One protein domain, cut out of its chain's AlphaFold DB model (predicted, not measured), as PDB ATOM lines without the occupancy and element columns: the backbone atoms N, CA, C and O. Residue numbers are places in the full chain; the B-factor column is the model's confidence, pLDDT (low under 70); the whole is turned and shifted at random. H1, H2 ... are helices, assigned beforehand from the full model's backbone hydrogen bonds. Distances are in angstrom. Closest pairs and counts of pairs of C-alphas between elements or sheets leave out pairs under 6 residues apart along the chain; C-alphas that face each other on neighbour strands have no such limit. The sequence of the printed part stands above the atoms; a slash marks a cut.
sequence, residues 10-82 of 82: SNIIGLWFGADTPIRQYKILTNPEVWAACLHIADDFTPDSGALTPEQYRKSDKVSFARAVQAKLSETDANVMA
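This is residues 10 to 82 of the 82 residues of an uncharacterized protein of Spirosoma aureum (UniProt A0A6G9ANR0). One long helix, H4, runs along one side, and residues 77 to 82, of which 77 to 80 belong to H4, stick out; H1 and H3 pack crosswise on H4, with H2 beyond H1, away from H4. The 73 printed residues hold four named helices, H1 to H4 in order, and no named strand: all helix. The whole is compact, radius of gyration of the C-alphas 12.7 A, spanning 38 by 30 by 19 A.

Start at the hub, H1, residues 10 to 16. It only just touches H2, residues 22 to 30, with 3 pairs of C-alphas within 8 A, closest Leu 15 and Arg 24, 6.2 A. H3, residues 32 to 44, touches H1 with residues 34 to 38 alone; C-alphas 16 and 38 are closest, 7.0 A. H4, residues 59 to 80, touches H1 with residues 62 to 69 alone, about perpendicular at 89 degrees; C-alphas 12 and 66 are closest, 5.7 A. H2 and H4 are apart. O i to N i+4 pairs are within hydrogen-bond range throughout H1, H2 and H4, and 8 of 9 in H3.

Find C-alpha 10 at (-30.549, 32.079, 8.372), where H1 begins. H3 runs 19.3 A; H4 runs 32.0 A to C-alpha 80 at (-14.223, 36.962, -10.120).

The printed part has no cut. The H3 to H4 link is long; residues 78 to 82 are under pLDDT 70.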
ATOM      1  N   SER A  10     -29.643  31.293   7.523       96.88
ATOM      2  CA  SER A  10     -30.549  32.079   8.372       96.88
ATOM      3  C   SER A  10     -30.580  33.563   8.000       96.88
ATOM      4  O   SER A  10     -31.640  34.186   8.051       96.88
ATOM      5  N   ASN A  11     -29.437  34.131   7.607       97.00
ATOM      6  CA  ASN A  11     -29.353  35.530   7.204       97.00
ATOM      7  C   ASN A  11     -30.041  35.779   5.859       97.00
ATOM      8  O   ASN A  11     -30.772  36.758   5.741       97.00
ATOM      9  N   ILE A  12     -29.868  34.879   4.886       97.88
ATOM     10  CA  ILE A  12     -30.566  34.946   3.594       97.88
ATOM     11  C   ILE A  12     -32.077  34.818   3.802       97.88
ATOM     12  O   ILE A  12     -32.835  35.646   3.302       97.88
ATOM     13  N   ILE A  13     -32.522  33.843   4.606       97.75
ATOM     14  CA  ILE A  13     -33.948  33.663   4.917       97.75
ATOM     15  C   ILE A  13     -34.523  34.925   5.566       97.75
ATOM     16  O   ILE A  13     -35.586  35.389   5.165       97.75
ATOM     17  N   GLY A  14     -33.824  35.488   6.556       96.44
ATOM     18  CA  GLY A  14     -34.264  36.701   7.243       96.44
ATOM     19  C   GLY A  14     -34.250  37.948   6.357       96.44
ATOM     20  O   GLY A  14     -35.075  38.836   6.555       96.44
ATOM     21  N   LEU A  15     -33.341  38.026   5.381       96.25
ATOM     22  CA  LEU A  15     -33.301  39.116   4.409       96.25
ATOM     23  C   LEU A  15     -34.463  39.015   3.415       96.25
ATOM     24  O   LEU A  15     -35.148  40.004   3.177       96.25
ATOM     25  N   TRP A  16     -34.696  37.830   2.853       97.44
ATOM     26  CA  TRP A  16     -35.677  37.637   1.787       97.44
ATOM     27  C   TRP A  16     -37.111  37.532   2.317       97.44
ATOM     28  O   TRP A  16     -37.953  38.352   1.958       97.44
ATOM     29  N   PHE A  17     -37.361  36.594   3.236       96.31
ATOM     30  CA  PHE A  17     -38.694  36.279   3.773       96.31
ATOM     31  C   PHE A  17     -39.044  37.044   5.062       96.31
ATOM     32  O   PHE A  17     -40.085  36.787   5.669       96.31
ATOM     33  N   GLY A  18     -38.156  37.916   5.546       94.50
ATOM     34  CA  GLY A  18     -38.403  38.731   6.733       94.50
ATOM     35  C   GLY A  18     -39.413  39.850   6.476       94.50
ATOM     36  O   GLY A  18     -39.574  40.311   5.348       94.50
ATOM     37  N   ALA A  19     -40.058  40.323   7.544       94.38
ATOM     38  CA  ALA A  19     -40.960  41.468   7.478       94.38
ATOM     39  C   ALA A  19     -40.238  42.728   6.975       94.38
ATOM     40  O   ALA A  19     -39.049  42.937   7.257       94.38
ATOM     41  N   ASP A  20     -40.975  43.590   6.275       94.81
ATOM     42  CA  ASP A  20     -40.437  44.859   5.813       94.81
ATOM     43  C   ASP A  20     -40.219  45.818   6.989       94.81
ATOM     44  O   ASP A  20     -41.152  46.343   7.590       94.81
ATOM     45  N   THR A  21     -38.956  45.979   7.372       96.44
ATOM     46  CA  THR A  21     -38.532  46.753   8.540       96.44
ATOM     47  C   THR A  21     -37.344  47.633   8.162       96.44
ATOM     48  O   THR A  21     -36.562  47.249   7.286       96.44
ATOM     49  N   PRO A  22     -37.107  48.761   8.861       96.56
ATOM     50  CA  PRO A  22     -35.937  49.605   8.604       96.56
ATOM     51  C   PRO A  22     -34.607  48.842   8.673       96.56
ATOM     52  O   PRO A  22     -33.693  49.097   7.895       96.56
ATOM     53  N   ILE A  23     -34.509  47.846   9.561       93.25
ATOM     54  CA  ILE A  23     -33.324  46.987   9.686       93.25
ATOM     55  C   ILE A  23     -33.148  46.104   8.442       93.25
ATOM     56  O   ILE A  23     -32.023  45.920   7.979       93.25
ATOM     57  N   ARG A  24     -34.236  45.559   7.882       94.94
ATOM     58  CA  ARG A  24     -34.189  44.782   6.634       94.94
ATOM     59  C   ARG A  24     -33.790  45.667   5.454       94.94
ATOM     60  O   ARG A  24     -32.885  45.290   4.719       94.94
ATOM     61  N   GLN A  25     -34.384  46.854   5.330       95.44
ATOM     62  CA  GLN A  25     -34.029  47.824   4.288       95.44
ATOM     63  C   GLN A  25     -32.555  48.233   4.372       95.44
ATOM     64  O   GLN A  25     -31.840  48.209   3.375       95.44
ATOM     65  N   TYR A  26     -32.052  48.493   5.582       94.75
ATOM     66  CA  TYR A  26     -30.631  48.751   5.801       94.75
ATOM     67  C   TYR A  26     -29.742  47.587   5.330       94.75
ATOM     68  O   TYR A  26     -28.726  47.820   4.675       94.75
ATOM     69  N   LYS A  27     -30.118  46.331   5.614       94.50
ATOM     70  CA  LYS A  27     -29.374  45.151   5.135       94.50
ATOM     71  C   LYS A  27     -29.385  45.031   3.611       94.50
ATOM     72  O   LYS A  27     -28.339  44.712   3.059       94.50
ATOM     73  N   ILE A  28     -30.511  45.313   2.952       95.50
ATOM     74  CA  ILE A  28     -30.614  45.336   1.482       95.50
ATOM     75  C   ILE A  28     -29.660  46.390   0.904       95.50
ATOM     76  O   ILE A  28     -28.838  46.070   0.054       95.50
ATOM     77  N   LEU A  29     -29.708  47.622   1.422       95.69
ATOM     78  CA  LEU A  29     -28.871  48.732   0.949       95.69
ATOM     79  C   LEU A  29     -27.370  48.480   1.136       95.69
ATOM     80  O   LEU A  29     -26.559  48.928   0.332       95.69
ATOM     81  N   THR A  30     -26.994  47.783   2.208       95.12
ATOM     82  CA  THR A  30     -25.586  47.509   2.536       95.12
ATOM     83  C   THR A  30     -25.047  46.204   1.954       95.12
ATOM     84  O   THR A  30     -23.839  45.994   2.014       95.12
ATOM     85  N   ASN A  31     -25.911  45.345   1.403       95.62
ATOM     86  CA  ASN A  31     -25.551  44.044   0.825       95.62
ATOM     87  C   ASN A  31     -26.292  43.818  -0.510       95.62
ATOM     88  O   ASN A  31     -27.053  42.847  -0.639       95.62
ATOM     89  N   PRO A  32     -26.135  44.729  -1.491       95.44
ATOM     90  CA  PRO A  32     -26.863  44.670  -2.756       95.44
ATOM     91  C   PRO A  32     -26.578  43.389  -3.553       95.44
ATOM     92  O   PRO A  32     -27.459  42.908  -4.257       95.44
ATOM     93  N   GLU A  33     -25.391  42.796  -3.410       95.06
ATOM     94  CA  GLU A  33     -25.010  41.540  -4.060       95.06
ATOM     95  C   GLU A  33     -25.861  40.360  -3.578       95.06
ATOM     96  O   GLU A  33     -26.318  39.543  -4.379       95.06
ATOM     97  N   VAL A  34     -26.152  40.306  -2.274       96.00
ATOM     98  CA  VAL A  34     -26.991  39.252  -1.692       96.00
ATOM     99  C   VAL A  34     -28.436  39.442  -2.137       96.00
ATOM    100  O   VAL A  34     -29.107  38.472  -2.477       96.00
ATOM    101  N   TRP A  35     -28.911  40.689  -2.174       97.12
ATOM    102  CA  TRP A  35     -30.256  40.998  -2.653       97.12
ATOM    103  C   TRP A  35     -30.437  40.647  -4.134       97.12
ATOM    104  O   TRP A  35     -31.427  40.010  -4.492       97.12
ATOM    105  N   ALA A  36     -29.464  40.990  -4.980       96.50
ATOM    106  CA  ALA A  36     -29.474  40.644  -6.397       96.50
ATOM    107  C   ALA A  36     -29.481  39.125  -6.621       96.50
ATOM    108  O   ALA A  36     -30.240  38.634  -7.453       96.50
ATOM    109  N   ALA A  37     -28.700  38.367  -5.844       97.06
ATOM    110  CA  ALA A  37     -28.725  36.909  -5.904       97.06
ATOM    111  C   ALA A  37     -30.087  36.334  -5.485       97.06
ATOM    112  O   ALA A  37     -30.584  35.420  -6.138       97.06
ATOM    113  N   CYS A  38     -30.725  36.884  -4.446       97.56
ATOM    114  CA  CYS A  38     -32.083  36.482  -4.080       97.56
ATOM    115  C   CYS A  38     -33.093  36.763  -5.201       97.56
ATOM    116  O   CYS A  38     -33.902  35.892  -5.492       97.56
ATOM    117  N   LEU A  39     -33.036  37.942  -5.838       97.12
ATOM    118  CA  LEU A  39     -33.906  38.274  -6.973       97.12
ATOM    119  C   LEU A  39     -33.715  37.295  -8.135       97.12
ATOM    120  O   LEU A  39     -34.697  36.817  -8.684       97.12
ATOM    121  N   HIS A  40     -32.463  36.978  -8.472       96.44
ATOM    122  CA  HIS A  40     -32.141  36.047  -9.552       96.44
ATOM    123  C   HIS A  40     -32.698  34.647  -9.281       96.44
ATOM    124  O   HIS A  40     -33.363  34.086 -10.138       96.44
ATOM    125  N   ILE A  41     -32.473  34.106  -8.080       97.06
ATOM    126  CA  ILE A  41     -33.013  32.792  -7.705       97.06
ATOM    127  C   ILE A  41     -34.541  32.825  -7.611       97.06
ATOM    128  O   ILE A  41     -35.199  31.848  -7.920       97.06
ATOM    129  N   ALA A  42     -35.153  33.930  -7.189       96.12
ATOM    130  CA  ALA A  42     -36.610  34.004  -7.094       96.12
ATOM    131  C   ALA A  42     -37.330  33.903  -8.447       96.12
ATOM    132  O   ALA A  42     -38.501  33.531  -8.457       96.12
ATOM    133  N   ASP A  43     -36.651  34.225  -9.549       94.62
ATOM    134  CA  ASP A  43     -37.219  34.170 -10.899       94.62
ATOM    135  C   ASP A  43     -37.386  32.726 -11.406       94.62
ATOM    136  O   ASP A  43     -38.375  32.412 -12.067       94.62
ATOM    137  N   ASP A  44     -36.463  31.824 -11.052       93.06
ATOM    138  CA  ASP A  44     -36.422  30.440 -11.547       93.06
ATOM    139  C   ASP A  44     -36.628  29.363 -10.464       93.06
ATOM    140  O   ASP A  44     -36.747  28.169 -10.769       93.06
ATOM    141  N   PHE A  45     -36.713  29.750  -9.189       95.25
ATOM    142  CA  PHE A  45     -36.828  28.797  -8.091       95.25
ATOM    143  C   PHE A  45     -38.188  28.098  -8.053       95.25
ATOM    144  O   PHE A  45     -39.240  28.704  -7.850       95.25
ATOM    145  N   THR A  46     -38.143  26.770  -8.138       93.88
ATOM    146  CA  THR A  46     -39.306  25.898  -7.955       93.88
ATOM    147  C   THR A  46     -39.267  25.270  -6.557       93.88
ATOM    148  O   THR A  46     -38.367  24.475  -6.282       93.88
ATOM    149  N   PRO A  47     -40.205  25.598  -5.648       93.38
ATOM    150  CA  PRO A  47     -40.236  25.011  -4.312       93.38
ATOM    151  C   PRO A  47     -40.714  23.554  -4.343       93.38
ATOM    152  O   PRO A  47     -41.739  23.237  -4.949       93.38
ATOM    153  N   ASP A  48     -40.042  22.685  -3.585       88.88
ATOM    154  CA  ASP A  48     -40.372  21.253  -3.479       88.88
ATOM    155  C   ASP A  48     -41.796  21.004  -2.955       88.88
ATOM    156  O   ASP A  48     -42.420  19.987  -3.254       88.88
ATOM    157  N   SER A  49     -42.327  21.927  -2.147       91.19
ATOM    158  CA  SER A  49     -43.682  21.823  -1.603       91.19
ATOM    159  C   SER A  49     -44.800  22.121  -2.608       91.19
ATOM    160  O   SER A  49     -45.968  21.913  -2.272       91.19
ATOM    161  N   GLY A  50     -44.468  22.634  -3.798       91.44
ATOM    162  CA  GLY A  50     -45.441  23.122  -4.777       91.44
ATOM    163  C   GLY A  50     -46.072  24.474  -4.418       91.44
ATOM    164  O   GLY A  50     -47.106  24.829  -4.979       91.44
ATOM    165  N   ALA A  51     -45.495  25.220  -3.469       93.75
ATOM    166  CA  ALA A  51     -45.940  26.572  -3.138       93.75
ATOM    167  C   ALA A  51     -45.882  27.502  -4.364       93.75
ATOM    168  O   ALA A  51     -44.907  27.500  -5.110       93.75
ATOM    169  N   LEU A  52     -46.912  28.331  -4.553       88.81
ATOM    170  CA  LEU A  52     -46.997  29.225  -5.715       88.81
ATOM    171  C   LEU A  52     -46.403  30.607  -5.439       88.81
ATOM    172  O   LEU A  52     -46.007  31.299  -6.371       88.81
ATOM    173  N   THR A  53     -46.347  31.017  -4.169       89.81
ATOM    174  CA  THR A  53     -45.798  32.318  -3.770       89.81
ATOM    175  C   THR A  53     -44.850  32.191  -2.573       89.81
ATOM    176  O   THR A  53     -45.015  31.273  -1.760       89.81
ATOM    177  N   PRO A  54     -43.870  33.103  -2.411       90.44
ATOM    178  CA  PRO A  54     -42.919  33.086  -1.294       90.44
ATOM    179  C   PRO A  54     -43.559  33.062   0.103       90.44
ATOM    180  O   PRO A  54     -42.986  32.512   1.046       90.44
ATOM    181  N   GLU A  55     -44.758  33.626   0.262       92.00
ATOM    182  CA  GLU A  55     -45.510  33.639   1.525       92.00
ATOM    183  C   GLU A  55     -45.984  32.235   1.925       92.00
ATOM    184  O   GLU A  55     -46.109  31.936   3.113       92.00
ATOM    185  N   GLN A  56     -46.208  31.362   0.939       94.44
ATOM    186  CA  GLN A  56     -46.640  29.976   1.130       94.44
ATOM    187  C   GLN A  56     -45.471  29.016   1.386       94.44
ATOM    188  O   GLN A  56     -45.695  27.846   1.708       94.44
ATOM    189  N   TYR A  57     -44.227  29.485   1.258       96.38
ATOM    190  CA  TYR A  57     -43.051  28.631   1.384       96.38
ATOM    191  C   TYR A  57     -42.966  28.033   2.786       96.38
ATOM    192  O   TYR A  57     -42.961  28.728   3.811       96.38
ATOM    193  N   ARG A  58     -42.824  26.710   2.832       96.25
ATOM    194  CA  ARG A  58     -42.548  25.968   4.057       96.25
ATOM    195  C   ARG A  58     -41.109  26.208   4.493       96.25
ATOM    196  O   ARG A  58     -40.269  26.727   3.760       96.25
ATOM    197  N   LYS A  59     -40.791  25.774   5.713       95.75
ATOM    198  CA  LYS A  59     -39.422  25.851   6.241       95.75
ATOM    199  C   LYS A  59     -38.407  25.166   5.315       95.75
ATOM    200  O   LYS A  59     -37.312  25.693   5.159       95.75
ATOM    201  N   SER A  60     -38.768  24.030   4.713       96.25
ATOM    202  CA  SER A  60     -37.934  23.328   3.729       96.25
ATOM    203  C   SER A  60     -37.640  24.205   2.515       96.25
ATOM    204  O   SER A  60     -36.473  24.410   2.202       96.25
ATOM    205  N   ASP A  61     -38.667  24.809   1.916       97.25
ATOM    206  CA  ASP A  61     -38.529  25.629   0.708       97.25
ATOM    207  C   ASP A  61     -37.649  26.853   0.967       97.25
ATOM    208  O   ASP A  61     -36.745  27.147   0.193       97.25
ATOM    209  N   LYS A  62     -37.841  27.525   2.112       97.81
ATOM    210  CA  LYS A  62     -37.007  28.670   2.517       97.81
ATOM    211  C   LYS A  62     -35.534  28.283   2.667       97.81
ATOM    212  O   LYS A  62     -34.654  29.071   2.325       97.81
ATOM    213  N   VAL A  63     -35.255  27.083   3.183       97.88
ATOM    214  CA  VAL A  63     -33.886  26.561   3.309       97.88
ATOM    215  C   VAL A  63     -33.307  26.203   1.942       97.88
ATOM    216  O   VAL A  63     -32.165  26.574   1.677       97.88
ATOM    217  N   SER A  64     -34.066  25.526   1.078       97.75
ATOM    218  CA  SER A  64     -33.639  25.190  -0.286       97.75
ATOM    219  C   SER A  64     -33.345  26.451  -1.104       97.75
ATOM    220  O   SER A  64     -32.268  26.560  -1.686       97.75
ATOM    221  N   PHE A  65     -34.222  27.456  -1.037       98.12
ATOM    222  CA  PHE A  65     -34.020  28.770  -1.648       98.12
ATOM    223  C   PHE A  65     -32.722  29.422  -1.164       98.12
ATOM    224  O   PHE A  65     -31.867  29.817  -1.954       98.12
ATOM    225  N   ALA A  66     -32.521  29.485   0.154       98.06
ATOM    226  CA  ALA A  66     -31.324  30.097   0.719       98.06
ATOM    227  C   ALA A  66     -30.030  29.351   0.350       98.06
ATOM    228  O   ALA A  66     -28.986  29.984   0.199       98.06
ATOM    229  N   ARG A  67     -30.084  28.024   0.176       97.81
ATOM    230  CA  ARG A  67     -28.950  27.235  -0.332       97.81
ATOM    231  C   ARG A  67     -28.639  27.571  -1.787       97.81
ATOM    232  O   ARG A  67     -27.468  27.752  -2.104       97.81
ATOM    233  N   ALA A  68     -29.656  27.707  -2.636       97.44
ATOM    234  CA  ALA A  68     -29.478  28.103  -4.032       97.44
ATOM    235  C   ALA A  68     -28.837  29.500  -4.149       97.44
ATOM    236  O   ALA A  68     -27.862  29.678  -4.874       97.44
ATOM    237  N   VAL A  69     -29.292  30.465  -3.341       97.56
ATOM    238  CA  VAL A  69     -28.673  31.803  -3.257       97.56
ATOM    239  C   VAL A  69     -27.211  31.723  -2.806       97.56
ATOM    240  O   VAL A  69     -26.340  32.365  -3.392       97.56
ATOM    241  N   GLN A  70     -26.918  30.929  -1.774       96.38
ATOM    242  CA  GLN A  70     -25.555  30.762  -1.266       96.38
ATOM    243  C   GLN A  70     -24.616  30.140  -2.314       96.38
ATOM    244  O   GLN A  70     -23.474  30.584  -2.446       96.38
ATOM    245  N   ALA A  71     -25.097  29.149  -3.071       95.75
ATOM    246  CA  ALA A  71     -24.348  28.539  -4.165       95.75
ATOM    247  C   ALA A  71     -24.036  29.570  -5.261       95.75
ATOM    248  O   ALA A  71     -22.873  29.746  -5.614       95.75
ATOM    249  N   LYS A  72     -25.039  30.348  -5.690       94.31
ATOM    250  CA  LYS A  72     -24.877  31.397  -6.709       94.31
ATOM    251  C   LYS A  72     -23.827  32.446  -6.333       94.31
ATOM    252  O   LYS A  72     -23.023  32.861  -7.170       94.31
ATOM    253  N   LEU A  73     -23.829  32.885  -5.076       93.31
ATOM    254  CA  LEU A  73     -22.840  33.841  -4.570       93.31
ATOM    255  C   LEU A  73     -21.432  33.231  -4.541       93.31
ATOM    256  O   LEU A  73     -20.474  33.901  -4.911       93.31
ATOM    257  N   SER A  74     -21.314  31.951  -4.184       90.50
ATOM    258  CA  SER A  74     -20.027  31.241  -4.172       90.50
ATOM    259  C   SER A  74     -19.456  31.053  -5.585       90.50
ATOM    260  O   SER A  74     -18.256  31.215  -5.790       90.50
ATOM    261  N   GLU A  75     -20.307  30.753  -6.571       86.19
ATOM    262  CA  GLU A  75     -19.923  30.682  -7.989       86.19
ATOM    263  C   GLU A  75     -19.457  32.039  -8.526       86.19
ATOM    264  O   GLU A  75     -18.476  32.117  -9.262       86.19
ATOM    265  N   THR A  76     -20.147  33.113  -8.139       77.81
ATOM    266  CA  THR A  76     -19.790  34.477  -8.548       77.81
ATOM    267  C   THR A  76     -18.426  34.871  -7.985       77.81
ATOM    268  O   THR A  76     -17.586  35.364  -8.734       77.81
ATOM    269  N   ASP A  77     -18.167  34.591  -6.706       73.88
ATOM    270  CA  ASP A  77     -16.868  34.855  -6.077       73.88
ATOM    271  C   ASP A  77     -15.735  34.049  -6.741       73.88
ATOM    272  O   ASP A  77     -14.653  34.586  -6.977       73.88
ATOM    273  N   ALA A  78     -15.989  32.785  -7.101       69.25
ATOM    274  CA  ALA A  78     -15.018  31.951  -7.808       69.25
ATOM    275  C   ALA A  78     -14.716  32.468  -9.227       69.25
ATOM    276  O   ALA A  78     -13.568  32.427  -9.660       69.25
ATOM    277  N   ASN A  79     -15.722  32.990  -9.932       64.19
ATOM    278  CA  ASN A  79     -15.574  33.518 -11.289       64.19
ATOM    279  C   ASN A  79     -14.915  34.911 -11.338       64.19
ATOM    280  O   ASN A  79     -14.381  35.298 -12.368       64.19
ATOM    281  N   VAL A  80     -14.938  35.673 -10.240       63.22
ATOM    282  CA  VAL A  80     -14.223  36.962 -10.120       63.22
ATOM    283  C   VAL A  80     -12.730  36.762  -9.804       63.22
ATOM    284  O   VAL A  80     -11.931  37.673 -10.015       63.22
ATOM    285  N   MET A  81     -12.341  35.585  -9.302       56.69
ATOM    286  CA  MET A  81     -10.946  35.228  -8.993       56.69
ATOM    287  C   MET A  81     -10.247  34.393 -10.080       56.69
ATOM    288  O   MET A  81      -9.065  34.082  -9.914       56.69
ATOM    289  N   ALA A  82     -10.957  34.017 -11.145       48.94
ATOM    290  CA  ALA A  82     -10.420  33.307 -12.307       48.94
ATOM    291  C   ALA A  82     -10.002  34.294 -13.407       48.94
ATOM    292  O   ALA A  82      -8.967  34.023 -14.058       48.94
TER     293      ALA A  82